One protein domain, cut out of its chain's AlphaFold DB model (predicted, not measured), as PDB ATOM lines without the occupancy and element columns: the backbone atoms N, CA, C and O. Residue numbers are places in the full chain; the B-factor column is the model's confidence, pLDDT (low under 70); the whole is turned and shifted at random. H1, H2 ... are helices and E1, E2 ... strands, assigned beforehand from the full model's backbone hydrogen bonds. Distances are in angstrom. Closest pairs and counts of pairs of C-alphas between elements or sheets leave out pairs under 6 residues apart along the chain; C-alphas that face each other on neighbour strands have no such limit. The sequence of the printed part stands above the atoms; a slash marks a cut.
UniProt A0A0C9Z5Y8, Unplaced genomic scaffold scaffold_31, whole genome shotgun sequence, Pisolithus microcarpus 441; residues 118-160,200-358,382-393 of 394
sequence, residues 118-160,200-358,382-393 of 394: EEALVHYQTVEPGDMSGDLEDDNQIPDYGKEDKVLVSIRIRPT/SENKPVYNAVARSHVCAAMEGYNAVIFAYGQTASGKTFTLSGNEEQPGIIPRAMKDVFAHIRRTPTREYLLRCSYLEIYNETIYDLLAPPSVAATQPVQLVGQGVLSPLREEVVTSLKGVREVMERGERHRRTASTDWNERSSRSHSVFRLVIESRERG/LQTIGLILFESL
ATOM      1  N   GLU A 118     372.574 264.377 186.863       79.06
ATOM      2  CA  GLU A 118     373.984 263.952 186.834       79.06
ATOM      3  C   GLU A 118     374.758 264.400 188.089       79.06
ATOM      4  O   GLU A 118     375.589 263.649 188.599       79.06
ATOM      5  N   GLU A 119     374.463 265.586 188.638       81.44
ATOM      6  CA  GLU A 119     375.123 266.106 189.852       81.44
ATOM      7  C   GLU A 119     374.706 265.357 191.126       81.44
ATOM      8  O   GLU A 119     375.404 265.405 192.140       81.44
ATOM      9  N   ALA A 120     373.572 264.651 191.085       82.88
ATOM     10  CA  ALA A 120     372.991 263.966 192.235       82.88
ATOM     11  C   ALA A 120     373.122 262.429 192.187       82.88
ATOM     12  O   ALA A 120     372.479 261.727 192.975       82.88
ATOM     13  N   LEU A 121     373.966 261.900 191.293       83.44
ATOM     14  CA  LEU A 121     374.262 260.470 191.206       83.44
ATOM     15  C   LEU A 121     375.122 259.985 192.377       83.44
ATOM     16  O   LEU A 121     376.278 260.376 192.558       83.44
ATOM     17  N   VAL A 122     374.574 259.037 193.131       85.44
ATOM     18  CA  VAL A 122     375.268 258.336 194.209       85.44
ATOM     19  C   VAL A 122     376.040 257.158 193.623       85.44
ATOM     20  O   VAL A 122     375.499 256.324 192.896       85.44
ATOM     21  N   HIS A 123     377.318 257.061 193.969       85.44
ATOM     22  CA  HIS A 123     378.186 255.952 193.589       85.44
ATOM     23  C   HIS A 123     379.110 255.586 194.753       85.44
ATOM     24  O   HIS A 123     379.129 256.246 195.791       85.44
ATOM     25  N   TYR A 124     379.897 254.520 194.608       83.75
ATOM     26  CA  TYR A 124     380.645 253.945 195.732       83.75
ATOM     27  C   TYR A 124     381.630 254.894 196.447       83.75
ATOM     28  O   TYR A 124     381.989 254.629 197.592       83.75
ATOM     29  N   GLN A 125     382.070 255.980 195.797       83.94
ATOM     30  CA  GLN A 125     382.979 256.973 196.387       83.94
ATOM     31  C   GLN A 125     382.248 258.067 197.182       83.94
ATOM     32  O   GLN A 125     382.843 258.634 198.091       83.94
ATOM     33  N   THR A 126     380.977 258.353 196.875       84.62
ATOM     34  CA  THR A 126     380.178 259.387 197.567       84.62
ATOM     35  C   THR A 126     379.461 258.864 198.812       84.62
ATOM     36  O   THR A 126     378.889 259.651 199.558       84.62
ATOM     37  N   VAL A 127     379.451 257.544 199.043       83.38
ATOM     38  CA  VAL A 127     378.826 256.943 200.230       83.38
ATOM     39  C   VAL A 127     379.756 257.063 201.439       83.38
ATOM     40  O   VAL A 127     380.684 256.263 201.625       83.38
ATOM     41  N   GLU A 128     379.457 258.043 202.289       81.31
ATOM     42  CA  GLU A 128     380.150 258.284 203.555       81.31
ATOM     43  C   GLU A 128     380.179 257.033 204.457       81.31
ATOM     44  O   GLU A 128     379.182 256.311 204.553       81.31
ATOM     45  N   PRO A 129     381.280 256.759 205.191       72.12
ATOM     46  CA  PRO A 129     381.353 255.612 206.100       72.12
ATOM     47  C   PRO A 129     380.256 255.593 207.176       72.12
ATOM     48  O   PRO A 129     379.831 254.516 207.585       72.12
ATOM     49  N   GLY A 130     379.781 256.766 207.616       70.38
ATOM     50  CA  GLY A 130     378.714 256.900 208.617       70.38
ATOM     51  C   GLY A 130     377.307 256.549 208.114       70.38
ATOM     52  O   GLY A 130     376.419 256.298 208.931       70.38
ATOM     53  N   ASP A 131     377.111 256.481 206.795       71.38
ATOM     54  CA  ASP A 131     375.838 256.085 206.180       71.38
ATOM     55  C   ASP A 131     375.714 254.557 206.027       71.38
ATOM     56  O   ASP A 131     374.652 254.047 205.666       71.38
ATOM     57  N   MET A 132     376.767 253.809 206.375       66.19
ATOM     58  CA  MET A 132     376.767 252.349 206.410       66.19
ATOM     59  C   MET A 132     376.538 251.775 207.810       66.19
ATOM     60  O   MET A 132     376.797 252.400 208.838       66.19
ATOM     61  N   SER A 133     376.079 250.524 207.849       56.62
ATOM     62  CA  SER A 133     376.129 249.709 209.061       56.62
ATOM     63  C   SER A 133     377.545 249.172 209.289       56.62
ATOM     64  O   SER A 133     378.155 248.644 208.362       56.62
ATOM     65  N   GLY A 134     378.039 249.249 210.530       47.59
ATOM     66  CA  GLY A 134     379.209 248.476 210.972       47.59
ATOM     67  C   GLY A 134     378.903 246.983 211.155       47.59
ATOM     68  O   GLY A 134     379.821 246.169 211.194       47.59
ATOM     69  N   ASP A 135     377.618 246.620 211.202       49.59
ATOM     70  CA  ASP A 135     377.139 245.248 211.361       49.59
ATOM     71  C   ASP A 135     377.139 244.516 210.004       49.59
ATOM     72  O   ASP A 135     376.087 244.154 209.474       49.59
ATOM     73  N   LEU A 136     378.324 244.323 209.418       50.28
ATOM     74  CA  LEU A 136     378.539 243.487 208.228       50.28
ATOM     75  C   LEU A 136     378.564 241.994 208.604       50.28
ATOM     76  O   LEU A 136     379.516 241.275 208.308       50.28
ATOM     77  N   GLU A 137     377.516 241.531 209.284       47.06
ATOM     78  CA  GLU A 137     377.358 240.122 209.645       47.06
ATOM     79  C   GLU A 137     376.772 239.334 208.461       47.06
ATOM     80  O   GLU A 137     375.575 239.383 208.174       47.06
ATOM     81  N   ASP A 138     377.695 238.656 207.776       46.44
ATOM     82  CA  ASP A 138     377.559 237.468 206.923       46.44
ATOM     83  C   ASP A 138     376.396 237.447 205.900       46.44
ATOM     84  O   ASP A 138     375.296 236.956 206.158       46.44
ATOM     85  N   ASP A 139     376.672 237.900 204.668       50.84
ATOM     86  CA  ASP A 139     375.739 237.793 203.529       50.84
ATOM     87  C   ASP A 139     375.430 236.324 203.134       50.84
ATOM     88  O   ASP A 139     374.469 236.084 202.401       50.84
ATOM     89  N   ASN A 140     376.156 235.323 203.662       45.44
ATOM     90  CA  ASN A 140     375.879 233.892 203.433       45.44
ATOM     91  C   ASN A 140     374.525 233.407 203.995       45.44
ATOM     92  O   ASN A 140     374.139 232.264 203.745       45.44
ATOM     93  N   GLN A 141     373.803 234.237 204.758       48.75
ATOM     94  CA  GLN A 141     372.479 233.918 205.302       48.75
ATOM     95  C   GLN A 141     371.398 234.947 204.929       48.75
ATOM     96  O   GLN A 141     370.464 235.159 205.699       48.75
ATOM     97  N   ILE A 142     371.471 235.571 203.746       55.38
ATOM     98  CA  ILE A 142     370.270 236.181 203.153       55.38
ATOM     99  C   ILE A 142     369.453 235.057 202.489       55.38
ATOM    100  O   ILE A 142     369.868 234.552 201.444       55.38
ATOM    101  N   PRO A 143     368.308 234.625 203.058       53.19
ATOM    102  CA  PRO A 143     367.442 233.653 202.398       53.19
ATOM    103  C   PRO A 143     366.934 234.177 201.047       53.19
ATOM    104  O   PRO A 143     366.576 235.349 200.909       53.19
ATOM    105  N   ASP A 144     366.891 233.275 200.064       57.34
ATOM    106  CA  ASP A 144     366.596 233.516 198.643       57.34
ATOM    107  C   ASP A 144     365.112 233.858 198.391       57.34
ATOM    108  O   ASP A 144     364.348 233.103 197.788       57.34
ATOM    109  N   TYR A 145     364.679 235.006 198.912       56.53
ATOM    110  CA  TYR A 145     363.313 235.527 198.806       56.53
ATOM    111  C   TYR A 145     363.107 236.469 197.601       56.53
ATOM    112  O   TYR A 145     362.064 237.111 197.512       56.53
ATOM    113  N   GLY A 146     364.081 236.573 196.686       52.28
ATOM    114  CA  GLY A 146     364.028 237.476 195.522       52.28
ATOM    115  C   GLY A 146     363.551 236.846 194.205       52.28
ATOM    116  O   GLY A 146     363.175 237.571 193.292       52.28
ATOM    117  N   LYS A 147     363.557 235.510 194.081       54.69
ATOM    118  CA  LYS A 147     363.324 234.814 192.793       54.69
ATOM    119  C   LYS A 147     361.874 234.445 192.482       54.69
ATOM    120  O   LYS A 147     361.587 234.039 191.360       54.69
ATOM    121  N   GLU A 148     360.973 234.539 193.455       65.88
ATOM    122  CA  GLU A 148     359.571 234.135 193.306       65.88
ATOM    123  C   GLU A 148     358.648 235.217 193.872       65.88
ATOM    124  O   GLU A 148     358.833 235.645 195.013       65.88
ATOM    125  N   ASP A 149     357.628 235.611 193.103       64.06
ATOM    126  CA  ASP A 149     356.588 236.549 193.540       64.06
ATOM    127  C   ASP A 149     355.848 235.988 194.766       64.06
ATOM    128  O   ASP A 149     355.034 235.066 194.662       64.06
ATOM    129  N   LYS A 150     356.133 236.545 195.948       77.50
ATOM    130  CA  LYS A 150     355.574 236.097 197.229       77.50
ATOM    131  C   LYS A 150     355.047 237.263 198.050       77.50
ATOM    132  O   LYS A 150     355.761 238.219 198.337       77.50
ATOM    133  N   VAL A 151     353.798 237.133 198.489       88.38
ATOM    134  CA  VAL A 151     353.213 237.982 199.531       88.38
ATOM    135  C   VAL A 151     353.502 237.320 200.872       88.38
ATOM    136  O   VAL A 151     352.902 236.294 201.183       88.38
ATOM    137  N   LEU A 152     354.421 237.898 201.644       90.62
ATOM    138  CA  LEU A 152     354.771 237.423 202.984       90.62
ATOM    139  C   LEU A 152     353.938 238.159 204.042       90.62
ATOM    140  O   LEU A 152     353.781 239.380 203.992       90.62
ATOM    141  N   VAL A 153     353.423 237.425 205.027       93.38
ATOM    142  CA  VAL A 153     352.628 237.954 206.139       93.38
ATOM    143  C   VAL A 153     353.310 237.596 207.455       93.38
ATOM    144  O   VAL A 153     353.253 236.463 207.926       93.38
ATOM    145  N   SER A 154     353.941 238.596 208.069       93.06
ATOM    146  CA  SER A 154     354.617 238.475 209.364       93.06
ATOM    147  C   SER A 154     353.842 239.189 210.472       93.06
ATOM    148  O   SER A 154     353.323 240.289 210.273       93.06
ATOM    149  N   ILE A 155     353.806 238.604 211.669       93.81
ATOM    150  CA  ILE A 155     353.208 239.214 212.863       93.81
ATOM    151  C   ILE A 155     354.305 239.742 213.779       93.81
ATOM    152  O   ILE A 155     355.224 239.013 214.134       93.81
ATOM    153  N   ARG A 156     354.167 240.991 214.239       92.88
ATOM    154  CA  ARG A 156     354.977 241.545 215.331       92.88
ATOM    155  C   ARG A 156     354.125 241.766 216.575       92.88
ATOM    156  O   ARG A 156     353.183 242.558 216.553       92.88
ATOM    157  N   ILE A 157     354.495 241.126 217.678       91.06
ATOM    158  CA  ILE A 157     353.853 241.304 218.980       91.06
ATOM    159  C   ILE A 157     354.612 242.371 219.772       91.06
ATOM    160  O   ILE A 157     355.778 242.198 220.130       91.06
ATOM    161  N   ARG A 158     353.934 243.485 220.063       89.19
ATOM    162  CA  ARG A 158     354.454 244.541 220.940       89.19
ATOM    163  C   ARG A 158     354.649 243.989 222.365       89.19
ATOM    164  O   ARG A 158     353.683 243.459 222.916       89.19
ATOM    165  N   PRO A 159     355.822 244.179 223.002       85.94
ATOM    166  CA  PRO A 159     356.027 243.810 224.400       85.94
ATOM    167  C   PRO A 159     355.007 244.466 225.333       85.94
ATOM    168  O   PRO A 159     354.710 245.659 225.213       85.94
ATOM    169  N   THR A 160     354.502 243.688 226.288       82.12
ATOM    170  CA  THR A 160     353.584 244.143 227.334       82.12
ATOM    171  C   THR A 160     353.948 243.494 228.666       82.12
ATOM    172  O   THR A 160     354.408 242.357 228.701       82.12
ATOM    173  N   SER A 200     361.071 244.448 221.505       84.12
ATOM    174  CA  SER A 200     361.139 245.876 221.164       84.12
ATOM    175  C   SER A 200     362.152 246.191 220.064       84.12
ATOM    176  O   SER A 200     362.104 247.276 219.490       84.12
ATOM    177  N   GLU A 201     363.058 245.272 219.743       91.38
ATOM    178  CA  GLU A 201     364.145 245.539 218.804       91.38
ATOM    179  C   GLU A 201     363.658 245.617 217.357       91.38
ATOM    180  O   GLU A 201     362.850 244.806 216.903       91.38
ATOM    181  N   ASN A 202     364.169 246.597 216.614       93.06
ATOM    182  CA  ASN A 202     363.838 246.794 215.203       93.06
ATOM    183  C   ASN A 202     364.849 246.127 214.247       93.06
ATOM    184  O   ASN A 202     364.500 245.880 213.095       93.06
ATOM    185  N   LYS A 203     366.075 245.798 214.702       91.69
ATOM    186  CA  LYS A 203     367.098 245.110 213.878       91.69
ATOM    187  C   LYS A 203     366.652 243.697 213.453       91.69
ATOM    188  O   LYS A 203     366.661 243.450 212.248       91.69
ATOM    189  N   PRO A 204     366.193 242.803 214.356       91.06
ATOM    190  CA  PRO A 204     365.780 241.452 213.960       91.06
ATOM    191  C   PRO A 204     364.542 241.473 213.058       91.06
ATOM    192  O   PRO A 204     364.480 240.744 212.076       91.06
ATOM    193  N   VAL A 205     363.592 242.375 213.346       92.50
ATOM    194  CA  VAL A 205     362.384 242.572 212.530       92.50
ATOM    195  C   VAL A 205     362.751 242.970 211.102       92.50
ATOM    196  O   VAL A 205     362.276 242.340 210.166       92.50
ATOM    197  N   TYR A 206     363.621 243.968 210.921       93.06
ATOM    198  CA  TYR A 206     364.080 244.384 209.593       93.06
ATOM    199  C   TYR A 206     364.757 243.239 208.818       93.06
ATOM    200  O   TYR A 206     364.416 243.002 207.657       93.06
ATOM    201  N   ASN A 207     365.663 242.502 209.470       90.56
ATOM    202  CA  ASN A 207     366.365 241.375 208.854       90.56
ATOM    203  C   ASN A 207     365.399 240.273 208.391       90.56
ATOM    204  O   ASN A 207     365.590 239.727 207.310       90.56
ATOM    205  N   ALA A 208     364.366 239.976 209.186       88.44
ATOM    206  CA  ALA A 208     363.397 238.923 208.894       88.44
ATOM    207  C   ALA A 208     362.365 239.307 207.815       88.44
ATOM    208  O   ALA A 208     362.016 238.465 206.995       88.44
ATOM    209  N   VAL A 209     361.865 240.555 207.809       89.94
ATOM    210  CA  VAL A 209     360.681 240.932 206.998       89.94
ATOM    211  C   VAL A 209     360.958 241.887 205.838       89.94
ATOM    212  O   VAL A 209     360.061 242.117 205.033       89.94
ATOM    213  N   ALA A 210     362.134 242.519 205.780       90.88
ATOM    214  CA  ALA A 210     362.367 243.647 204.873       90.88
ATOM    215  C   ALA A 210     363.691 243.591 204.100       90.88
ATOM    216  O   ALA A 210     363.702 243.993 202.938       90.88
ATOM    217  N   ARG A 211     364.788 243.093 204.693       90.12
ATOM    218  CA  ARG A 211     366.126 243.097 204.059       90.12
ATOM    219  C   ARG A 211     366.126 242.447 202.669       90.12
ATOM    220  O   ARG A 211     366.652 243.035 201.732       90.12
ATOM    221  N   SER A 212     365.469 241.299 202.505       87.38
ATOM    222  CA  SER A 212     365.330 240.614 201.210       87.38
ATOM    223  C   SER A 212     364.617 241.460 200.147       87.38
ATOM    224  O   SER A 212     365.080 241.542 199.012       87.38
ATOM    225  N   HIS A 213     363.525 242.134 200.512       88.94
ATOM    226  CA  HIS A 213     362.791 243.022 199.610       88.94
ATOM    227  C   HIS A 213     363.602 244.274 199.235       88.94
ATOM    228  O   HIS A 213     363.498 244.751 198.108       88.94
ATOM    229  N   VAL A 214     364.451 244.780 200.138       90.56
ATOM    230  CA  VAL A 214     365.404 245.864 199.833       90.56
ATOM    231  C   VAL A 214     366.471 245.388 198.841       90.56
ATOM    232  O   VAL A 214     366.757 246.098 197.880       90.56
ATOM    233  N   CYS A 215     367.015 244.178 199.015       87.69
ATOM    234  CA  CYS A 215     367.949 243.576 198.056       87.69
ATOM    235  C   CYS A 215     367.314 243.420 196.664       87.69
ATOM    236  O   CYS A 215     367.877 243.911 195.689       87.69
ATOM    237  N   ALA A 216     366.108 242.850 196.579       87.31
ATOM    238  CA  ALA A 216     365.374 242.723 195.318       87.31
ATOM    239  C   ALA A 216     365.089 244.096 194.667       87.31
ATOM    240  O   ALA A 216     365.191 244.245 193.450       87.31
ATOM    241  N   ALA A 217     364.806 245.138 195.456       89.88
ATOM    242  CA  ALA A 217     364.643 246.488 194.921       89.88
ATOM    243  C   ALA A 217     365.941 247.064 194.323       89.88
ATOM    244  O   ALA A 217     365.884 247.742 193.298       89.88
ATOM    245  N   MET A 218     367.114 246.753 194.888       88.25
ATOM    246  CA  MET A 218     368.409 247.122 194.288       88.25
ATOM    247  C   MET A 218     368.708 246.361 192.985       88.25
ATOM    248  O   MET A 218     369.433 246.875 192.132       88.25
ATOM    249  N   GLU A 219     368.125 245.172 192.811       85.56
ATOM    250  CA  GLU A 219     368.179 244.372 191.577       85.56
ATOM    251  C   GLU A 219     367.157 244.824 190.511       85.56
ATOM    252  O   GLU A 219     367.221 244.375 189.368       85.56
ATOM    253  N   GLY A 220     366.261 245.763 190.845       85.88
ATOM    254  CA  GLY A 220     365.287 246.354 189.916       85.88
ATOM    255  C   GLY A 220     363.860 245.806 190.021       85.88
ATOM    256  O   GLY A 220     363.067 246.025 189.104       85.88
ATOM    257  N   TYR A 221     363.523 245.112 191.112       87.62
ATOM    258  CA  TYR A 221     362.154 244.686 191.417       87.62
ATOM    259  C   TYR A 221     361.372 245.749 192.212       87.62
ATOM    260  O   TYR A 221     361.933 246.611 192.890       87.62
ATOM    261  N   ASN A 222     360.040 245.665 192.179       89.75
ATOM    262  CA  ASN A 222     359.176 246.496 193.020       89.75
ATOM    263  C   ASN A 222     358.917 245.804 194.368       89.75
ATOM    264  O   ASN A 222     358.388 244.697 194.406       89.75
ATOM    265  N   ALA A 223     359.226 246.488 195.468       90.06
ATOM    266  CA  ALA A 223     359.003 246.049 196.837       90.06
ATOM    267  C   ALA A 223     357.953 246.923 197.544       90.06
ATOM    268  O   ALA A 223     357.980 248.155 197.475       90.06
ATOM    269  N   VAL A 224     357.044 246.285 198.284       92.25
ATOM    270  CA  VAL A 224     356.034 246.975 199.097       92.25
ATOM    271  C   VAL A 224     355.956 246.338 200.479       92.25
ATOM    272  O   VAL A 224     355.778 245.130 200.601       92.25
ATOM    273  N   ILE A 225     356.080 247.157 201.523       93.06
ATOM    274  CA  ILE A 225     356.085 246.734 202.924       93.06
ATOM    275  C   ILE A 225     354.960 247.463 203.662       93.06
ATOM    276  O   ILE A 225     355.011 248.675 203.896       93.06
ATOM    277  N   PHE A 226     353.943 246.704 204.064       93.38
ATOM    278  CA  PHE A 226     352.799 247.203 204.823       93.38
ATOM    279  C   PHE A 226     352.981 246.956 206.324       93.38
ATOM    280  O   PHE A 226     353.248 245.837 206.758       93.38
ATOM    281  N   ALA A 227     352.735 247.978 207.141       92.56
ATOM    282  CA  ALA A 227     352.492 247.827 208.569       92.56
ATOM    283  C   ALA A 227     350.993 248.001 208.843       92.56
ATOM    284  O   ALA A 227     350.462 249.109 208.754       92.56
ATOM    285  N   TYR A 228     350.314 246.912 209.208       91.69
ATOM    286  CA  TYR A 228     348.887 246.894 209.544       91.69
ATOM    287  C   TYR A 228     348.649 246.681 211.051       91.69
ATOM    288  O   TYR A 228     349.528 246.236 211.791       91.69
ATOM    289  N   GLY A 229     347.451 247.025 211.531       89.19
ATOM    290  CA  GLY A 229     346.972 246.732 212.886       89.19
ATOM    291  C   GLY A 229     346.291 247.927 213.550       89.19
ATOM    292  O   GLY A 229     346.241 249.016 212.988       89.19
ATOM    293  N   GLN A 230     345.803 247.757 214.778       84.75
ATOM    294  CA  GLN A 230     345.078 248.807 215.510       84.75
ATOM    295  C   GLN A 230     345.920 250.063 215.835       84.75
ATOM    296  O   GLN A 230     347.153 250.085 215.726       84.75
ATOM    297  N   THR A 231     345.271 251.141 216.285       84.25
ATOM    298  CA  THR A 231     345.979 252.281 216.900       84.25
ATOM    299  C   THR A 231     346.762 251.821 218.142       84.25
ATOM    300  O   THR A 231     346.356 250.902 218.852       84.25
ATOM    301  N   ALA A 232     347.940 252.425 218.346       82.44
ATOM    302  CA  ALA A 232     348.943 252.066 219.355       82.44
ATOM    303  C   ALA A 232     349.567 250.648 219.261       82.44
ATOM    304  O   ALA A 232     350.353 250.284 220.140       82.44
ATOM    305  N   SER A 233     349.328 249.876 218.187       87.19
ATOM    306  CA  SER A 233     349.956 248.550 217.994       87.19
ATOM    307  C   SER A 233     351.479 248.586 217.799       87.19
ATOM    308  O   SER A 233     352.148 247.603 218.093       87.19
ATOM    309  N   GLY A 234     352.036 249.710 217.329       88.75
ATOM    310  CA  GLY A 234     353.477 249.870 217.079       88.75
ATOM    311  C   GLY A 234     353.887 250.062 215.614       88.75
ATOM    312  O   GLY A 234     355.078 250.011 215.326       88.75
ATOM    313  N   LYS A 235     352.955 250.320 214.683       90.00
ATOM    314  CA  LYS A 235     353.264 250.558 213.252       90.00
ATOM    315  C   LYS A 235     354.342 251.620 213.013       90.00
ATOM    316  O   LYS A 235     355.367 251.313 212.423       90.00
ATOM    317  N   THR A 236     354.151 252.839 213.527       88.31
ATOM    318  CA  THR A 236     355.114 253.950 213.382       88.31
ATOM    319  C   THR A 236     356.470 253.616 214.005       88.31
ATOM    320  O   THR A 236     357.506 253.928 213.433       88.31
ATOM    321  N   PHE A 237     356.473 252.908 215.138       90.62
ATOM    322  CA  PHE A 237     357.699 252.420 215.775       90.62
ATOM    323  C   PHE A 237     358.392 251.308 214.963       90.62
ATOM    324  O   PHE A 237     359.607 251.170 215.022       90.62
ATOM    325  N   THR A 238     357.638 250.531 214.183       93.56
ATOM    326  CA  THR A 238     358.180 249.481 213.308       93.56
ATOM    327  C   THR A 238     358.732 250.064 212.008       93.56
ATOM    328  O   THR A 238     359.834 249.704 211.616       93.56
ATOM    329  N   LEU A 239     358.012 250.982 211.356       92.75
ATOM    330  CA  LEU A 239     358.448 251.592 210.096       92.75
ATOM    331  C   LEU A 239     359.499 252.689 210.304       92.75
ATOM    332  O   LEU A 239     360.591 252.584 209.755       92.75
ATOM    333  N   SER A 240     359.209 253.710 211.111       90.62
ATOM    334  CA  SER A 240     360.112 254.850 211.330       90.62
ATOM    335  C   SER A 240     361.054 254.614 212.515       90.62
ATOM    336  O   SER A 240     362.260 254.818 212.398       90.62
ATOM    337  N   GLY A 241     360.517 254.118 213.635       90.62
ATOM    338  CA  GLY A 241     361.267 253.934 214.884       90.62
ATOM    339  C   GLY A 241     361.591 255.244 215.607       90.62
ATOM    340  O   GLY A 241     360.887 256.240 215.447       90.62
ATOM    341  N   ASN A 242     362.638 255.210 216.426       89.12
ATOM    342  CA  ASN A 242     363.230 256.342 217.150       89.12
ATOM    343  C   ASN A 242     364.766 256.326 217.001       89.12
ATOM    344  O   ASN A 242     365.306 255.516 216.248       89.12
ATOM    345  N   GLU A 243     365.470 257.226 217.690       86.69
ATOM    346  CA  GLU A 243     366.932 257.360 217.589       86.69
ATOM    347  C   GLU A 243     367.668 256.108 218.100       86.69
ATOM    348  O   GLU A 243     368.626 255.654 217.475       86.69
ATOM    349  N   GLU A 244     367.177 255.496 219.181       89.62
ATOM    350  CA  GLU A 244     367.768 254.305 219.802       89.62
ATOM    351  C   GLU A 244     367.408 253.007 219.059       89.62
ATOM    352  O   GLU A 244     368.221 252.088 218.947       89.62
ATOM    353  N   GLN A 245     366.179 252.912 218.545       91.31
ATOM    354  CA  GLN A 245     365.680 251.785 217.756       91.31
ATOM    355  C   GLN A 245     365.137 252.293 216.411       91.31
ATOM    356  O   GLN A 245     363.918 252.344 216.211       91.31
ATOM    357  N   PRO A 246     366.015 252.621 215.442       92.25
ATOM    358  CA  PRO A 246     365.585 253.008 214.101       92.25
ATOM    359  C   PRO A 246     364.739 251.894 213.476       92.25
ATOM    360  O   PRO A 246     365.048 250.710 213.648       92.25
ATOM    361  N   GLY A 247     363.652 252.265 212.803       93.50
ATOM    362  CA  GLY A 247     362.693 251.336 212.203       93.50
ATOM    363  C   GLY A 247     363.171 250.721 210.887       93.50
ATOM    364  O   GLY A 247     364.332 250.845 210.497       93.50
ATOM    365  N   ILE A 248     362.251 250.065 210.183       94.56
ATOM    366  CA  ILE A 248     362.487 249.442 208.878       94.56
ATOM    367  C   ILE A 248     362.972 250.465 207.836       94.56
ATOM    368  O   ILE A 248     363.944 250.180 207.149       94.56
ATOM    369  N   ILE A 249     362.362 251.653 207.733       93.81
ATOM    370  CA  ILE A 249     362.706 252.661 206.709       93.81
ATOM    371  C   ILE A 249     364.170 253.129 206.838       93.81
ATOM    372  O   ILE A 249     364.926 252.960 205.882       93.81
ATOM    373  N   PRO A 250     364.641 253.664 207.987       93.00
ATOM    374  CA  PRO A 250     366.038 254.089 208.114       93.00
ATOM    375  C   PRO A 250     367.046 252.928 208.047       93.00
ATOM    376  O   PRO A 250     368.211 253.173 207.739       93.00
ATOM    377  N   ARG A 251     366.638 251.676 208.312       93.56
ATOM    378  CA  ARG A 251     367.493 250.488 208.115       93.56
ATOM    379  C   ARG A 251     367.600 250.094 206.644       93.56
ATOM    380  O   ARG A 251     368.712 249.927 206.161       93.56
ATOM    381  N   ALA A 252     366.482 250.067 205.920       94.12
ATOM    382  CA  ALA A 252     366.453 249.851 204.476       94.12
ATOM    383  C   ALA A 252     367.361 250.844 203.740       94.12
ATOM    384  O   ALA A 252     368.125 250.460 202.865       94.12
ATOM    385  N   MET A 253     367.341 252.114 204.150       93.62
ATOM    386  CA  MET A 253     368.189 253.154 203.560       93.62
ATOM    387  C   MET A 253     369.683 252.908 203.790       93.62
ATOM    388  O   MET A 253     370.468 253.072 202.861       93.62
ATOM    389  N   LYS A 254     370.083 252.461 204.990       91.81
ATOM    390  CA  LYS A 254     371.472 252.046 205.255       91.81
ATOM    391  C   LYS A 254     371.906 250.904 204.341       91.81
ATOM    392  O   LYS A 254     373.010 250.949 203.806       91.81
ATOM    393  N   ASP A 255     371.042 249.915 204.131       91.50
ATOM    394  CA  ASP A 255     371.348 248.778 203.260       91.50
ATOM    395  C   ASP A 255     371.395 249.174 201.776       91.50
ATOM    396  O   ASP A 255     372.273 248.691 201.063       91.50
ATOM    397  N   VAL A 256     370.547 250.110 201.326       92.81
ATOM    398  CA  VAL A 256     370.628 250.730 199.987       92.81
ATOM    399  C   VAL A 256     371.986 251.412 199.793       92.81
ATOM    400  O   VAL A 256     372.711 251.068 198.860       92.81
ATOM    401  N   PHE A 257     372.392 252.320 200.690       92.06
ATOM    402  CA  PHE A 257     373.692 252.999 200.584       92.06
ATOM    403  C   PHE A 257     374.874 252.021 200.686       92.06
ATOM    404  O   PHE A 257     375.834 252.117 199.916       92.06
ATOM    405  N   ALA A 258     374.792 251.017 201.563       89.69
ATOM    406  CA  ALA A 258     375.798 249.966 201.655       89.69
ATOM    407  C   ALA A 258     375.861 249.101 200.380       89.69
ATOM    408  O   ALA A 258     376.948 248.687 199.979       89.69
ATOM    409  N   HIS A 259     374.734 248.812 199.720       89.19
ATOM    410  CA  HIS A 259     374.719 248.119 198.429       89.19
ATOM    411  C   HIS A 259     375.395 248.972 197.348       89.19
ATOM    412  O   HIS A 259     376.282 248.474 196.659       89.19
ATOM    413  N   ILE A 260     375.073 250.269 197.253       90.44
ATOM    414  CA  ILE A 260     375.713 251.197 196.299       90.44
ATOM    415  C   ILE A 260     377.242 251.194 196.460       90.44
ATOM    416  O   ILE A 260     377.972 251.165 195.470       90.44
ATOM    417  N   ARG A 261     377.752 251.148 197.699       88.44
ATOM    418  CA  ARG A 261     379.200 251.065 197.954       88.44
ATOM    419  C   ARG A 261     379.831 249.727 197.546       88.44
ATOM    420  O   ARG A 261     381.007 249.707 197.190       88.44
ATOM    421  N   ARG A 262     379.083 248.619 197.584       86.81
ATOM    422  CA  ARG A 262     379.560 247.294 197.139       86.81
ATOM    423  C   ARG A 262     379.536 247.120 195.614       86.81
ATOM    424  O   ARG A 262     380.221 246.229 195.119       86.81
ATOM    425  N   THR A 263     378.820 247.974 194.878       86.25
ATOM    426  CA  THR A 263     378.638 247.878 193.418       86.25
ATOM    427  C   THR A 263     379.344 249.036 192.682       86.25
ATOM    428  O   THR A 263     378.685 249.920 192.132       86.25
ATOM    429  N   PRO A 264     380.696 249.071 192.626       86.56
ATOM    430  CA  PRO A 264     381.460 250.194 192.060       86.56
ATOM    431  C   PRO A 264     381.323 250.355 190.536       86.56
ATOM    432  O   PRO A 264     381.753 251.366 189.980       86.56
ATOM    433  N   THR A 265     380.738 249.364 189.861       87.50
ATOM    434  CA  THR A 265     380.448 249.347 188.421       87.50
ATOM    435  C   THR A 265     379.172 250.107 188.047       87.50
ATOM    436  O   THR A 265     378.858 250.203 186.861       87.50
ATOM    437  N   ARG A 266     378.418 250.633 189.022       88.56
ATOM    438  CA  ARG A 266     377.132 251.305 188.801       88.56
ATOM    439  C   ARG A 266     377.036 252.663 189.493       88.56
ATOM    440  O   ARG A 266     377.710 252.935 190.485       88.56
ATOM    441  N   GLU A 267     376.160 253.496 188.948       90.12
ATOM    442  CA  GLU A 267     375.756 254.798 189.484       90.12
ATOM    443  C   GLU A 267     374.241 254.783 189.705       90.12
ATOM    444  O   GLU A 267     373.512 254.163 188.924       90.12
ATOM    445  N   TYR A 268     373.769 255.439 190.766       91.38
ATOM    446  CA  TYR A 268     372.384 255.359 191.225       91.38
ATOM    447  C   TYR A 268     371.777 256.749 191.446       91.38
ATOM    448  O   TYR A 268     372.414 257.619 192.034       91.38
ATOM    449  N   LEU A 269     370.518 256.936 191.048       91.94
ATOM    450  CA  LEU A 269     369.711 258.106 191.397       91.94
ATOM    451  C   LEU A 269     368.594 257.669 192.351       91.94
ATOM    452  O   LEU A 269     367.799 256.784 192.026       91.94
ATOM    453  N   LEU A 270     368.538 258.285 193.533       93.44
ATOM    454  CA  LEU A 270     367.568 257.968 194.581       93.44
ATOM    455  C   LEU A 270     366.583 259.128 194.749       93.44
ATOM    456  O   LEU A 270     366.981 260.231 195.125       93.44
ATOM    457  N   ARG A 271     365.294 258.883 194.497       93.12
ATOM    458  CA  ARG A 271     364.221 259.887 194.605       93.12
ATOM    459  C   ARG A 271     363.207 259.467 195.667       93.12
ATOM    460  O   ARG A 271     362.627 258.388 195.584       93.12
ATOM    461  N   CYS A 272     362.967 260.325 196.651       93.44
ATOM    462  CA  CYS A 272     362.018 260.098 197.738       93.44
ATOM    463  C   CYS A 272     360.768 260.963 197.575       93.44
ATOM    464  O   CYS A 272     360.855 262.146 197.262       93.44
ATOM    465  N   SER A 273     359.600 260.407 197.878       93.00
ATOM    466  CA  SER A 273     358.351 261.163 198.034       93.00
ATOM    467  C   SER A 273     357.582 260.640 199.239       93.00
ATOM    468  O   SER A 273     357.578 259.429 199.479       93.00
ATOM    469  N   TYR A 274     356.910 261.523 199.973       93.12
ATOM    470  CA  TYR A 274     356.158 261.156 201.171       93.12
ATOM    471  C   TYR A 274     354.746 261.735 201.089       93.12
ATOM    472  O   TYR A 274     354.588 262.938 200.896       93.12
ATOM    473  N   LEU A 275     353.726 260.888 201.230       91.12
ATOM    474  CA  LEU A 275     352.323 261.294 201.164       91.12
ATOM    475  C   LEU A 275     351.488 260.743 202.326       91.12
ATOM    476  O   LEU A 275     351.828 259.737 202.958       91.12
ATOM    477  N   GLU A 276     350.373 261.414 202.591       89.69
ATOM    478  CA  GLU A 276     349.319 260.990 203.506       89.69
ATOM    479  C   GLU A 276     348.024 260.758 202.726       89.69
ATOM    480  O   GLU A 276     347.598 261.616 201.958       89.69
ATOM    481  N   ILE A 277     347.362 259.626 202.964       88.81
ATOM    482  CA  ILE A 277     345.995 259.384 202.495       88.81
ATOM    483  C   ILE A 277     345.066 259.624 203.684       88.81
ATOM    484  O   ILE A 277     345.161 258.941 204.708       88.81
ATOM    485  N   TYR A 278     344.185 260.614 203.572       86.06
ATOM    486  CA  TYR A 278     343.222 260.967 204.611       86.06
ATOM    487  C   TYR A 278     341.878 261.330 203.980       86.06
ATOM    488  O   TYR A 278     341.811 262.213 203.130       86.06
ATOM    489  N   ASN A 279     340.804 260.663 204.419       85.50
ATOM    490  CA  ASN A 279     339.440 260.889 203.929       85.50
ATOM    491  C   ASN A 279     339.356 260.841 202.384       85.50
ATOM    492  O   ASN A 279     338.967 261.819 201.743       85.50
ATOM    493  N   GLU A 280     339.808 259.725 201.800       85.88
ATOM    494  CA  GLU A 280     339.913 259.475 200.348       85.88
ATOM    495  C   GLU A 280     340.698 260.529 199.539       85.88
ATOM    496  O   GLU A 280     340.657 260.537 198.311       85.88
ATOM    497  N   THR A 281     341.432 261.417 200.213       86.50
ATOM    498  CA  THR A 281     342.210 262.497 199.601       86.50
ATOM    499  C   THR A 281     343.693 262.267 199.862       86.50
ATOM    500  O   THR A 281     344.095 261.960 200.988       86.50
ATOM    501  N   ILE A 282     344.509 262.408 198.820       89.56
ATOM    502  CA  ILE A 282     345.960 262.240 198.896       89.56
ATOM    503  C   ILE A 282     346.606 263.616 199.092       89.56
ATOM    504  O   ILE A 282     346.389 264.536 198.303       89.56
ATOM    505  N   TYR A 283     347.416 263.743 200.136       88.94
ATOM    506  CA  TYR A 283     348.157 264.947 200.493       88.94
ATOM    507  C   TYR A 283     349.656 264.690 200.377       88.94
ATOM    508  O   TYR A 283     350.174 263.729 200.944       88.94
ATOM    509  N   ASP A 284     350.360 265.570 199.677       91.31
ATOM    510  CA  ASP A 284     351.818 265.579 199.638       91.31
ATOM    511  C   ASP A 284     352.367 266.129 200.969       91.31
ATOM    512  O   ASP A 284     352.021 267.240 201.379       91.31
ATOM    513  N   LEU A 285     353.195 265.342 201.665       91.00
ATOM    514  CA  LEU A 285     353.809 265.729 202.939       91.00
ATOM    515  C   LEU A 285     355.148 266.461 202.762       91.00
ATOM    516  O   LEU A 285     355.675 266.992 203.740       91.00
ATOM    517  N   LEU A 286     355.723 266.496 201.559       90.81
ATOM    518  CA  LEU A 286     356.958 267.225 201.252       90.81
ATOM    519  C   LEU A 286     356.680 268.592 200.620       90.81
ATOM    520  O   LEU A 286     357.502 269.499 200.760       90.81
ATOM    521  N   ALA A 287     355.528 268.756 199.967       86.31
ATOM    522  CA  ALA A 287     355.071 270.039 199.451       86.31
ATOM    523  C   ALA A 287     354.958 271.106 200.566       86.31
ATOM    524  O   ALA A 287     354.599 270.791 201.706       86.31
ATOM    525  N   PRO A 288     355.217 272.394 200.260       80.56
ATOM    526  CA  PRO A 288     354.977 273.485 201.199       80.56
ATOM    527  C   PRO A 288     353.513 273.499 201.679       80.56
ATOM    528  O   PRO A 288     352.619 273.291 200.853       80.56
ATOM    529  N   PRO A 289     353.222 273.817 202.958       71.69
ATOM    530  CA  PRO A 289     351.858 273.766 203.502       71.69
ATOM    531  C   PRO A 289     350.806 274.567 202.713       71.69
ATOM    532  O   PRO A 289     349.645 274.170 202.651       71.69
ATOM    533  N   SER A 290     351.211 275.665 202.066       69.56
ATOM    534  CA  SER A 290     350.360 276.478 201.184       69.56
ATOM    535  C   SER A 290     349.895 275.740 199.918       69.56
ATOM    536  O   SER A 290     348.780 275.966 199.447       69.56
ATOM    537  N   VAL A 291     350.731 274.853 199.376       72.19
ATOM    538  CA  VAL A 291     350.436 274.037 198.189       72.19
ATOM    539  C   VAL A 291     349.704 272.759 198.600       72.19
ATOM    540  O   VAL A 291     348.657 272.449 198.038       72.19
ATOM    541  N   ALA A 292     350.189 272.072 199.640       68.19
ATOM    542  CA  ALA A 292     349.623 270.809 200.123       68.19
ATOM    543  C   ALA A 292     348.138 270.915 200.529       68.19
ATOM    544  O   ALA A 292     347.377 269.963 200.363       68.19
ATOM    545  N   ALA A 293     347.706 272.074 201.038       65.38
ATOM    546  CA  ALA A 293     346.310 272.324 201.401       65.38
ATOM    547  C   ALA A 293     345.394 272.664 200.205       65.38
ATOM    548  O   ALA A 293     344.175 272.563 200.330       65.38
ATOM    549  N   THR A 294     345.953 273.097 199.068       65.56
ATOM    550  CA  THR A 294     345.189 273.628 197.922       65.56
ATOM    551  C   THR A 294     345.204 272.724 196.692       65.56
ATOM    552  O   THR A 294     344.298 272.817 195.865       65.56
ATOM    553  N   GLN A 295     346.189 271.832 196.573       75.44
ATOM    554  CA  GLN A 295     346.336 270.900 195.454       75.44
ATOM    555  C   GLN A 295     346.493 269.463 195.977       75.44
ATOM    556  O   GLN A 295     347.615 269.030 196.241       75.44
ATOM    557  N   PRO A 296     345.388 268.709 196.155       79.06
ATOM    558  CA  PRO A 296     345.479 267.291 196.478       79.06
ATOM    559  C   PRO A 296     346.087 266.522 195.301       79.06
ATOM    560  O   PRO A 296     345.805 266.814 194.135       79.06
ATOM    561  N   VAL A 297     346.897 265.515 195.620       86.44
ATOM    562  CA  VAL A 297     347.539 264.643 194.633       86.44
ATOM    563  C   VAL A 297     346.469 263.777 193.968       86.44
ATOM    564  O   VAL A 297     345.618 263.199 194.645       86.44
ATOM    565  N   GLN A 298     346.500 263.667 192.642       86.31
ATOM    566  CA  GLN A 298     345.547 262.869 191.870       86.31
ATOM    567  C   GLN A 298     346.253 261.745 191.118       86.31
ATOM    568  O   GLN A 298     347.426 261.849 190.757       86.31
ATOM    569  N   LEU A 299     345.519 260.663 190.862       84.75
ATOM    570  CA  LEU A 299     345.974 259.585 189.994       84.75
ATOM    571  C   LEU A 299     345.707 259.974 188.533       84.75
ATOM    572  O   LEU A 299     344.557 260.121 188.120       84.75
ATOM    573  N   VAL A 300     346.770 260.142 187.753       84.44
ATOM    574  CA  VAL A 300     346.738 260.580 186.355       84.44
ATOM    575  C   VAL A 300     347.254 259.458 185.452       84.44
ATOM    576  O   VAL A 300     348.305 258.864 185.692       84.44
ATOM    577  N   GLY A 301     346.517 259.169 184.376       80.50
ATOM    578  CA  GLY A 301     346.913 258.178 183.373       80.50
ATOM    579  C   GLY A 301     347.096 256.769 183.952       80.50
ATOM    580  O   GLY A 301     346.228 256.258 184.657       80.50
ATOM    581  N   GLN A 302     348.228 256.131 183.644       72.50
ATOM    582  CA  GLN A 302     348.573 254.771 184.085       72.50
ATOM    583  C   GLN A 302     349.130 254.739 185.522       72.50
ATOM    584  O   GLN A 302     350.209 254.213 185.770       72.50
ATOM    585  N   GLY A 303     348.399 255.318 186.478       73.00
ATOM    586  CA  GLY A 303     348.752 255.245 187.900       73.00
ATOM    587  C   GLY A 303     349.819 256.240 188.377       73.00
ATOM    588  O   GLY A 303     350.388 256.047 189.448       73.00
ATOM    589  N   VAL A 304     350.099 257.305 187.618       81.69
ATOM    590  CA  VAL A 304     351.066 258.341 188.021       81.69
ATOM    591  C   VAL A 304     350.410 259.291 189.019       81.69
ATOM    592  O   VAL A 304     349.326 259.805 188.764       81.69
ATOM    593  N   LEU A 305     351.062 259.557 190.148       84.50
ATOM    594  CA  LEU A 305     350.591 260.532 191.132       84.50
ATOM    595  C   LEU A 305     351.050 261.943 190.742       84.50
ATOM    596  O   LEU A 305     352.245 262.173 190.572       84.50
ATOM    597  N   SER A 306     350.112 262.880 190.579       86.06
ATOM    598  CA  SER A 306     350.403 264.262 190.180       86.06
ATOM    599  C   SER A 306     349.373 265.265 190.736       86.06
ATOM    600  O   SER A 306     348.176 264.973 190.691       86.06
ATOM    601  N   PRO A 307     349.791 266.445 191.236       86.31
ATOM    602  CA  PRO A 307     351.178 266.824 191.507       86.31
ATOM    603  C   PRO A 307     351.717 266.035 192.710       86.31
ATOM    604  O   PRO A 307     351.076 266.006 193.753       86.31
ATOM    605  N   LEU A 308     352.880 265.398 192.576       88.19
ATOM    606  CA  LEU A 308     353.595 264.770 193.688       88.19
ATOM    607  C   LEU A 308     355.051 265.216 193.634       88.19
ATOM    608  O   LEU A 308     355.726 265.029 192.622       88.19
ATOM    609  N   ARG A 309     355.524 265.806 194.724       89.31
ATOM    610  CA  ARG A 309     356.898 266.248 194.877       89.31
ATOM    611  C   ARG A 309     357.808 265.065 195.170       89.31
ATOM    612  O   ARG A 309     357.531 264.214 196.018       89.31
ATOM    613  N   GLU A 310     358.935 265.062 194.482       90.81
ATOM    614  CA  GLU A 310     360.017 264.113 194.674       90.81
ATOM    615  C   GLU A 310     361.278 264.897 195.039       90.81
ATOM    616  O   GLU A 310     361.570 265.933 194.441       90.81
ATOM    617  N   GLU A 311     362.017 264.410 196.030       91.69
ATOM    618  CA  GLU A 311     363.289 264.984 196.455       91.69
ATOM    619  C   GLU A 311     364.417 263.975 196.266       91.69
ATOM    620  O   GLU A 311     364.286 262.807 196.639       91.69
ATOM    621  N   VAL A 312     365.525 264.422 195.678       93.00
ATOM    622  CA  VAL A 312     366.716 263.591 195.494       93.00
ATOM    623  C   VAL A 312     367.439 263.441 196.829       93.00
ATOM    624  O   VAL A 312     367.568 264.404 197.584       93.00
ATOM    625  N   VAL A 313     367.911 262.232 197.134       92.44
ATOM    626  CA  VAL A 313     368.623 261.931 198.383       92.44
ATOM    627  C   VAL A 313     369.982 261.296 198.101       92.44
ATOM    628  O   VAL A 313     370.080 260.227 197.511       92.44
ATOM    629  N   THR A 314     371.051 261.944 198.558       91.06
ATOM    630  CA  THR A 314     372.436 261.488 198.336       91.06
ATOM    631  C   THR A 314     373.098 260.893 199.580       91.06
ATOM    632  O   THR A 314     374.181 260.323 199.483       91.06
ATOM    633  N   SER A 315     372.451 261.007 200.745       90.12
ATOM    634  CA  SER A 315     372.942 260.535 202.046       90.12
ATOM    635  C   SER A 315     371.797 260.084 202.955       90.12
ATOM    636  O   SER A 315     370.652 260.529 202.812       90.12
ATOM    637  N   LEU A 316     372.108 259.262 203.959       89.00
ATOM    638  CA  LEU A 316     371.150 258.835 204.986       89.00
ATOM    639  C   LEU A 316     370.629 260.025 205.806       89.00
ATOM    640  O   LEU A 316     369.474 260.028 206.240       89.00
ATOM    641  N   LYS A 317     371.469 261.050 206.001       90.19
ATOM    642  CA  LYS A 317     371.073 262.322 206.619       90.19
ATOM    643  C   LYS A 317     369.948 262.992 205.824       90.19
ATOM    644  O   LYS A 317     368.925 263.321 206.419       90.19
ATOM    645  N   GLY A 318     370.096 263.118 204.502       90.62
ATOM    646  CA  GLY A 318     369.061 263.695 203.638       90.62
ATOM    647  C   GLY A 318     367.732 262.939 203.731       90.62
ATOM    648  O   GLY A 318     366.679 263.554 203.885       90.62
ATOM    649  N   VAL A 319     367.765 261.600 203.754       91.38
ATOM    650  CA  VAL A 319     366.539 260.798 203.938       91.38
ATOM    651  C   VAL A 319     365.873 261.068 205.290       91.38
ATOM    652  O   VAL A 319     364.649 261.212 205.356       91.38
ATOM    653  N   ARG A 320     366.655 261.174 206.371       90.75
ATOM    654  CA  ARG A 320     366.125 261.494 207.705       90.75
ATOM    655  C   ARG A 320     365.442 262.862 207.722       90.75
ATOM    656  O   ARG A 320     364.327 262.969 208.221       90.75
ATOM    657  N   GLU A 321     366.063 263.871 207.117       91.69
ATOM    658  CA  GLU A 321     365.499 265.222 207.005       91.69
ATOM    659  C   GLU A 321     364.172 265.228 206.223       91.69
ATOM    660  O   GLU A 321     363.216 265.880 206.651       91.69
ATOM    661  N   VAL A 322     364.067 264.452 205.135       92.69
ATOM    662  CA  VAL A 322     362.815 264.245 204.377       92.69
ATOM    663  C   VAL A 322     361.729 263.604 205.252       92.69
ATOM    664  O   VAL A 322     360.602 264.108 205.308       92.69
ATOM    665  N   MET A 323     362.056 262.525 205.974       91.31
ATOM    666  CA  MET A 323     361.117 261.841 206.875       91.31
ATOM    667  C   MET A 323     360.631 262.762 208.003       91.31
ATOM    668  O   MET A 323     359.427 262.867 208.243       91.31
ATOM    669  N   GLU A 324     361.546 263.463 208.674       90.44
ATOM    670  CA  GLU A 324     361.222 264.409 209.745       90.44
ATOM    671  C   GLU A 324     360.346 265.563 209.256       90.44
ATOM    672  O   GLU A 324     359.455 266.010 209.983       90.44
ATOM    673  N   ARG A 325     360.578 266.053 208.031       90.56
ATOM    674  CA  ARG A 325     359.776 267.118 207.419       90.56
ATOM    675  C   ARG A 325     358.353 266.659 207.138       90.56
ATOM    676  O   ARG A 325     357.422 267.344 207.562       90.56
ATOM    677  N   GLY A 326     358.184 265.485 206.531       89.44
ATOM    678  CA  GLY A 326     356.860 264.918 206.284       89.44
ATOM    679  C   GLY A 326     356.089 264.629 207.574       89.44
ATOM    680  O   GLY A 326     354.930 265.019 207.704       89.44
ATOM    681  N   GLU A 327     356.748 264.058 208.585       86.06
ATOM    682  CA  GLU A 327     356.147 263.834 209.906       86.06
ATOM    683  C   GLU A 327     355.809 265.141 210.645       86.06
ATOM    684  O   GLU A 327     354.823 265.197 211.385       86.06
ATOM    685  N   ARG A 328     356.582 266.216 210.444       86.31
ATOM    686  CA  ARG A 328     356.276 267.550 210.983       86.31
ATOM    687  C   ARG A 328     355.034 268.141 210.318       86.31
ATOM    688  O   ARG A 328     354.131 268.565 211.032       86.31
ATOM    689  N   HIS A 329     354.950 268.118 208.987       85.31
ATOM    690  CA  HIS A 329     353.768 268.586 208.253       85.31
ATOM    691  C   HIS A 329     352.514 267.782 208.617       85.31
ATOM    692  O   HIS A 329     351.471 268.369 208.909       85.31
ATOM    693  N   ARG A 330     352.638 266.453 208.721       83.62
ATOM    694  CA  ARG A 330     351.569 265.565 209.188       83.62
ATOM    695  C   ARG A 330     351.082 265.923 210.596       83.62
ATOM    696  O   ARG A 330     349.877 265.976 210.838       83.62
ATOM    697  N   ARG A 331     352.004 266.197 211.527       76.06
ATOM    698  CA  ARG A 331     351.666 266.617 212.897       76.06
ATOM    699  C   ARG A 331     350.941 267.960 212.924       76.06
ATOM    700  O   ARG A 331     349.889 268.034 213.555       76.06
ATOM    701  N   THR A 332     351.413 268.969 212.191       68.56
ATOM    702  CA  THR A 332     350.727 270.271 212.089       68.56
ATOM    703  C   THR A 332     349.321 270.137 211.487       68.56
ATOM    704  O   THR A 332     348.379 270.756 211.972       68.56
ATOM    705  N   ALA A 333     349.129 269.248 210.506       62.16
ATOM    706  CA  ALA A 333     347.807 268.943 209.951       62.16
ATOM    707  C   ALA A 333     346.872 268.189 210.925       62.16
ATOM    708  O   ALA A 333     345.674 268.081 210.662       62.16
ATOM    709  N   SER A 334     347.400 267.652 212.033       60.06
ATOM    710  CA  SER A 334     346.637 266.974 213.095       60.06
ATOM    711  C   SER A 334     346.361 267.841 214.328       60.06
ATOM    712  O   SER A 334     345.560 267.453 215.173       60.06
ATOM    713  N   THR A 335     346.977 269.021 214.444       55.03
ATOM    714  CA  THR A 335     346.645 269.983 215.511       55.03
ATOM    715  C   THR A 335     345.351 270.762 215.243       55.03
ATOM    716  O   THR A 335     344.767 271.297 216.184       55.03
ATOM    717  N   ASP A 336     344.836 270.746 214.006       48.94
ATOM    718  CA  ASP A 336     343.490 271.232 213.667       48.94
ATOM    719  C   ASP A 336     342.400 270.225 214.091       48.94
ATOM    720  O   ASP A 336     341.883 269.433 213.301       48.94
ATOM    721  N   TRP A 337     342.042 270.282 215.379       42.84
ATOM    722  CA  TRP A 337     340.794 269.783 215.989       42.84
ATOM    723  C   TRP A 337     340.403 268.299 215.778       42.84
ATOM    724  O   TRP A 337     339.297 267.894 216.133       42.84
ATOM    725  N   ASN A 338     341.275 267.443 215.244       49.72
ATOM    726  CA  ASN A 338     341.002 266.012 215.074       49.72
ATOM    727  C   ASN A 338     342.257 265.158 215.248       49.72
ATOM    728  O   ASN A 338     343.341 265.528 214.814       49.72
ATOM    729  N   GLU A 339     342.083 263.940 215.766       59.59
ATOM    730  CA  GLU A 339     343.126 262.907 215.844       59.59
ATOM    731  C   GLU A 339     343.446 262.327 214.440       59.59
ATOM    732  O   GLU A 339     343.307 261.137 214.171       59.59
ATOM    733  N   ARG A 340     343.841 263.185 213.488       64.00
ATOM    734  CA  ARG A 340     344.035 262.864 212.062       64.00
ATOM    735  C   ARG A 340     345.030 261.721 211.852       64.00
ATOM    736  O   ARG A 340     344.763 260.808 211.078       64.00
ATOM    737  N   SER A 341     346.116 261.701 212.628       65.56
ATOM    738  CA  SER A 341     347.117 260.622 212.631       65.56
ATOM    739  C   SER A 341     346.574 259.264 213.117       65.56
ATOM    740  O   SER A 341     347.236 258.231 212.959       65.56
ATOM    741  N   SER A 342     345.361 259.216 213.691       67.06
ATOM    742  CA  SER A 342     344.637 257.977 213.998       67.06
ATOM    743  C   SER A 342     343.709 257.473 212.900       67.06
ATOM    744  O   SER A 342     343.221 256.350 213.003       67.06
ATOM    745  N   ARG A 343     343.564 258.234 211.810       77.06
ATOM    746  CA  ARG A 343     342.621 257.961 210.716       77.06
ATOM    747  C   ARG A 343     343.212 258.181 209.318       77.06
ATOM    748  O   ARG A 343     342.466 258.190 208.345       77.06
ATOM    749  N   SER A 344     344.527 258.372 209.222       81.44
ATOM    750  CA  SER A 344     345.256 258.528 207.965       81.44
ATOM    751  C   SER A 344     346.295 257.431 207.755       81.44
ATOM    752  O   SER A 344     346.933 256.958 208.706       81.44
ATOM    753  N   HIS A 345     346.487 257.059 206.492       88.12
ATOM    754  CA  HIS A 345     347.591 256.213 206.052       88.12
ATOM    755  C   HIS A 345     348.762 257.096 205.627       88.12
ATOM    756  O   HIS A 345     348.576 258.237 205.206       88.12
ATOM    757  N   SER A 346     349.982 256.592 205.756       89.69
ATOM    758  CA  SER A 346     351.178 257.322 205.333       89.69
ATOM    759  C   SER A 346     352.060 256.409 204.522       89.69
ATOM    760  O   SER A 346     352.354 255.302 204.976       89.69
ATOM    761  N   VAL A 347     352.458 256.900 203.353       92.56
ATOM    762  CA  VAL A 347     353.193 256.154 202.339       92.56
ATOM    763  C   VAL A 347     354.496 256.882 202.052       92.56
ATOM    764  O   VAL A 347     354.498 257.952 201.442       92.56
ATOM    765  N   PHE A 348     355.604 256.298 202.495       94.25
ATOM    766  CA  PHE A 348     356.937 256.730 202.090       94.25
ATOM    767  C   PHE A 348     357.369 255.891 200.883       94.25
ATOM    768  O   PHE A 348     357.371 254.663 200.958       94.25
ATOM    769  N   ARG A 349     357.733 256.544 199.778       93.69
ATOM    770  CA  ARG A 349     358.122 255.899 198.518       93.69
ATOM    771  C   ARG A 349     359.542 256.315 198.141       93.69
ATOM    772  O   ARG A 349     359.788 257.503 197.933       93.69
ATOM    773  N   LEU A 350     360.431 255.332 198.011       94.31
ATOM    774  CA  LEU A 350     361.750 255.459 197.392       94.31
ATOM    775  C   LEU A 350     361.684 254.913 195.961       94.31
ATOM    776  O   LEU A 350     361.246 253.781 195.761       94.31
ATOM    777  N   VAL A 351     362.155 255.696 194.993       93.00
ATOM    778  CA  VAL A 351     362.443 255.256 193.626       93.00
ATOM    779  C   VAL A 351     363.957 255.188 193.451       93.00
ATOM    780  O   VAL A 351     364.669 256.140 193.776       93.00
ATOM    781  N   ILE A 352     364.427 254.058 192.938       92.81
ATOM    782  CA  ILE A 352     365.826 253.722 192.697       92.81
ATOM    783  C   ILE A 352     365.991 253.554 191.188       92.81
ATOM    784  O   ILE A 352     365.367 252.690 190.561       92.81
ATOM    785  N   GLU A 353     366.846 254.382 190.604       91.06
ATOM    786  CA  GLU A 353     367.301 254.246 189.225       91.06
ATOM    787  C   GLU A 353     368.788 253.922 189.233       91.06
ATOM    788  O   GLU A 353     369.525 254.400 190.092       91.06
ATOM    789  N   SER A 354     369.232 253.101 188.287       89.38
ATOM    790  CA  SER A 354     370.622 252.657 188.206       89.38
ATOM    791  C   SER A 354     371.116 252.652 186.766       89.38
ATOM    792  O   SER A 354     370.354 252.388 185.838       89.38
ATOM    793  N   ARG A 355     372.402 252.921 186.556       87.81
ATOM    794  CA  ARG A 355     373.073 252.715 185.267       87.81
ATOM    795  C   ARG A 355     374.440 252.090 185.470       87.81
ATOM    796  O   ARG A 355     375.007 252.157 186.559       87.81
ATOM    797  N   GLU A 356     374.973 251.497 184.412       86.81
ATOM    798  CA  GLU A 356     376.384 251.125 184.386       86.81
ATOM    799  C   GLU A 356     377.240 252.388 184.339       86.81
ATOM    800  O   GLU A 356     376.957 253.330 183.595       86.81
ATOM    801  N   ARG A 357     378.301 252.397 185.140       81.25
ATOM    802  CA  ARG A 357     379.297 253.456 185.130       81.25
ATOM    803  C   ARG A 357     380.142 253.301 183.874       81.25
ATOM    804  O   ARG A 357     380.879 252.325 183.749       81.25
ATOM    805  N   GLY A 358     380.035 254.251 182.949       71.06
ATOM    806  CA  GLY A 358     380.850 254.240 181.737       71.06
ATOM    807  C   GLY A 358     382.340 254.213 182.086       71.06
ATOM    808  O   GLY A 358     382.794 254.988 182.930       71.06
ATOM    809  N   LEU A 382     369.376 255.480 182.244       52.22
ATOM    810  CA  LEU A 382     369.045 255.074 183.614       52.22
ATOM    811  C   LEU A 382     367.941 254.009 183.586       52.22
ATOM    812  O   LEU A 382     366.825 254.252 183.124       52.22
ATOM    813  N   GLN A 383     368.298 252.812 184.041       53.66
ATOM    814  CA  GLN A 383     367.390 251.705 184.264       53.66
ATOM    815  C   GLN A 383     366.828 251.858 185.681       53.66
ATOM    816  O   GLN A 383     367.420 251.440 186.678       53.66
ATOM    817  N   THR A 384     365.659 252.491 185.757       55.78
ATOM    818  CA  THR A 384     364.616 252.186 186.751       55.78
ATOM    819  C   THR A 384     364.318 250.659 186.653       55.78
ATOM    820  O   THR A 384     364.607 250.047 185.626       55.78
ATOM    821  N   ILE A 385     363.754 249.930 187.623       62.38
ATOM    822  CA  ILE A 385     362.642 250.287 188.509       62.38
ATOM    823  C   ILE A 385     362.787 249.572 189.870       62.38
ATOM    824  O   ILE A 385     362.016 248.676 190.201       62.38
ATOM    825  N   GLY A 386     363.752 249.987 190.691       59.44
ATOM    826  CA  GLY A 386     363.712 249.635 192.111       59.44
ATOM    827  C   GLY A 386     362.706 250.535 192.822       59.44
ATOM    828  O   GLY A 386     362.918 251.744 192.907       59.44
ATOM    829  N   LEU A 387     361.600 249.990 193.320       72.25
ATOM    830  CA  LEU A 387     360.626 250.752 194.111       72.25
ATOM    831  C   LEU A 387     360.577 250.182 195.519       72.25
ATOM    832  O   LEU A 387     360.440 248.974 195.667       72.25
ATOM    833  N   ILE A 388     360.619 251.033 196.545       80.38
ATOM    834  CA  ILE A 388     360.299 250.614 197.913       80.38
ATOM    835  C   ILE A 388     359.198 251.512 198.461       80.38
ATOM    836  O   ILE A 388     359.397 252.713 198.653       80.38
ATOM    837  N   LEU A 389     358.028 250.922 198.701       79.00
ATOM    838  CA  LEU A 389     356.864 251.599 199.264       79.00
ATOM    839  C   LEU A 389     356.610 251.090 200.686       79.00
ATOM    840  O   LEU A 389     356.373 249.903 200.894       79.00
ATOM    841  N   PHE A 390     356.648 251.994 201.663       81.62
ATOM    842  CA  PHE A 390     356.359 251.707 203.067       81.62
ATOM    843  C   PHE A 390     355.040 252.349 203.472       81.62
ATOM    844  O   PHE A 390     354.947 253.578 203.494       81.62
ATOM    845  N   GLU A 391     354.045 251.541 203.838       81.06
ATOM    846  CA  GLU A 391     352.710 252.036 204.180       81.06
ATOM    847  C   GLU A 391     352.272 251.668 205.604       81.06
ATOM    848  O   GLU A 391     352.288 250.506 206.006       81.06
ATOM    849  N   SER A 392     351.822 252.666 206.372       78.88
ATOM    850  CA  SER A 392     351.182 252.472 207.681       78.88
ATOM    851  C   SER A 392     349.654 252.512 207.562       78.88
ATOM    852  O   SER A 392     349.056 253.585 207.676       78.88
ATOM    853  N   LEU A 393     349.019 251.346 207.453       69.00
ATOM    854  CA  LEU A 393     347.560 251.194 207.408       69.00
ATOM    855  C   LEU A 393     346.920 251.255 208.810       69.00
ATOM    856  O   LEU A 393     347.544 250.884 209.804       69.00
TER     857      LEU A 393
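What this domain is: This is residues 118 to 160, 200 to 358 and 382 to 393 of the 394 residues of an uncharacterized protein of Pisolithus microcarpus 441 (UniProt A0A0C9Z5Y8). A twisted wall of five strands has helices over one face: H2, H4 and the long H6 run along its strands, and no named helix covers the other face, which gives two layers. Short H3 is over the helix face, H1 packs on residues 248 to 252 of H4 off the sheet, and the hairpin of E5 and E6 lies near E4. The printed part has 214 residues with six named helices and eight named strands, in the order E1 H1 H2 E2 H3 H4 E3 E4 H5 E5 E6 H6 E7 E8. The sheet, E2 E8 E7 E3 E4, is mixed, as is the class; the whole is compact, radius of gyration of the C-alphas 17.3 A, spans 51 by 46 by 33 A.

How they stand to each other: After residues 118 to 153, with no named element, comes E1, residues 154 to 157, which pairs with no named strand. H1, residues 202 to 209, meets H2, residues 211 to 218, only through their link. Edge strand E2, residues 222 to 227, is parallel to E8, residues 383 to 392; look for N 223 and O 387, 2.8 A apart. H3, residues 235 to 239, is over E8. The hub is H4, residues 248 to 262. It touches H1, about perpendicular at 74 degrees, closest C-alphas Tyr 206 and Ile 248, 5.4 A. It touches H2 at a steep tilt of 53 degrees, the same way, closest C-alphas Val 214 and Ala 252, 6.2 A. E3, residues 266 to 278, forms a hairpin with E4, residues 281 to 284 (N 276 and O 283, 2.8 A). E2, H3, H4 and E3 make a split strand-helix-strand unit, two strands running the same way with others between them, its crossover right-handed. H5, residues 289 to 292, only grazes the sheet. E5, residues 298 to 300, and E6, residues 304 to 306, are a hairpin with N 300 and O 304 2.8 A apart. H6, residues 316 to 335, touches H4 with residues 316 to 320 alone, at a shallow tilt of 20 degrees, opposite ways; Met 253 and Leu 316 have the closest C-alphas, 6.6 A. E7, residues 344 to 356, is antiparallel to E3 (N 271 and O 351, 2.9 A) and to E8 (N 350 and O 388, 2.9 A). In H1, H2, H3, H4 and H6 every O i to N i+4 pair is within hydrogen-bond range; H5 is too short for one.

Where its parts are: Find C-alpha 154 at (354.617, 238.475, 209.364), where E1 begins. H4 is 20.8 A long, E3 38.6 A, H6 28.9 A and E7 39.7 A. E8, 28.5 A, ends at C-alpha 392, (351.182, 252.472, 207.681).

The domain as a whole: The C-alphas farthest apart, Trp 337 and Gly 358, are 54.9 A apart. Residues 161 to 199 and 359 to 381 are not printed; the C-alpha gaps are 9.9 A and 12.0 A. Of the links printed whole, none is long. Mean pLDDT of the printed part is 82.1; among residues under 70 are 132 to 149 and 332 to 342.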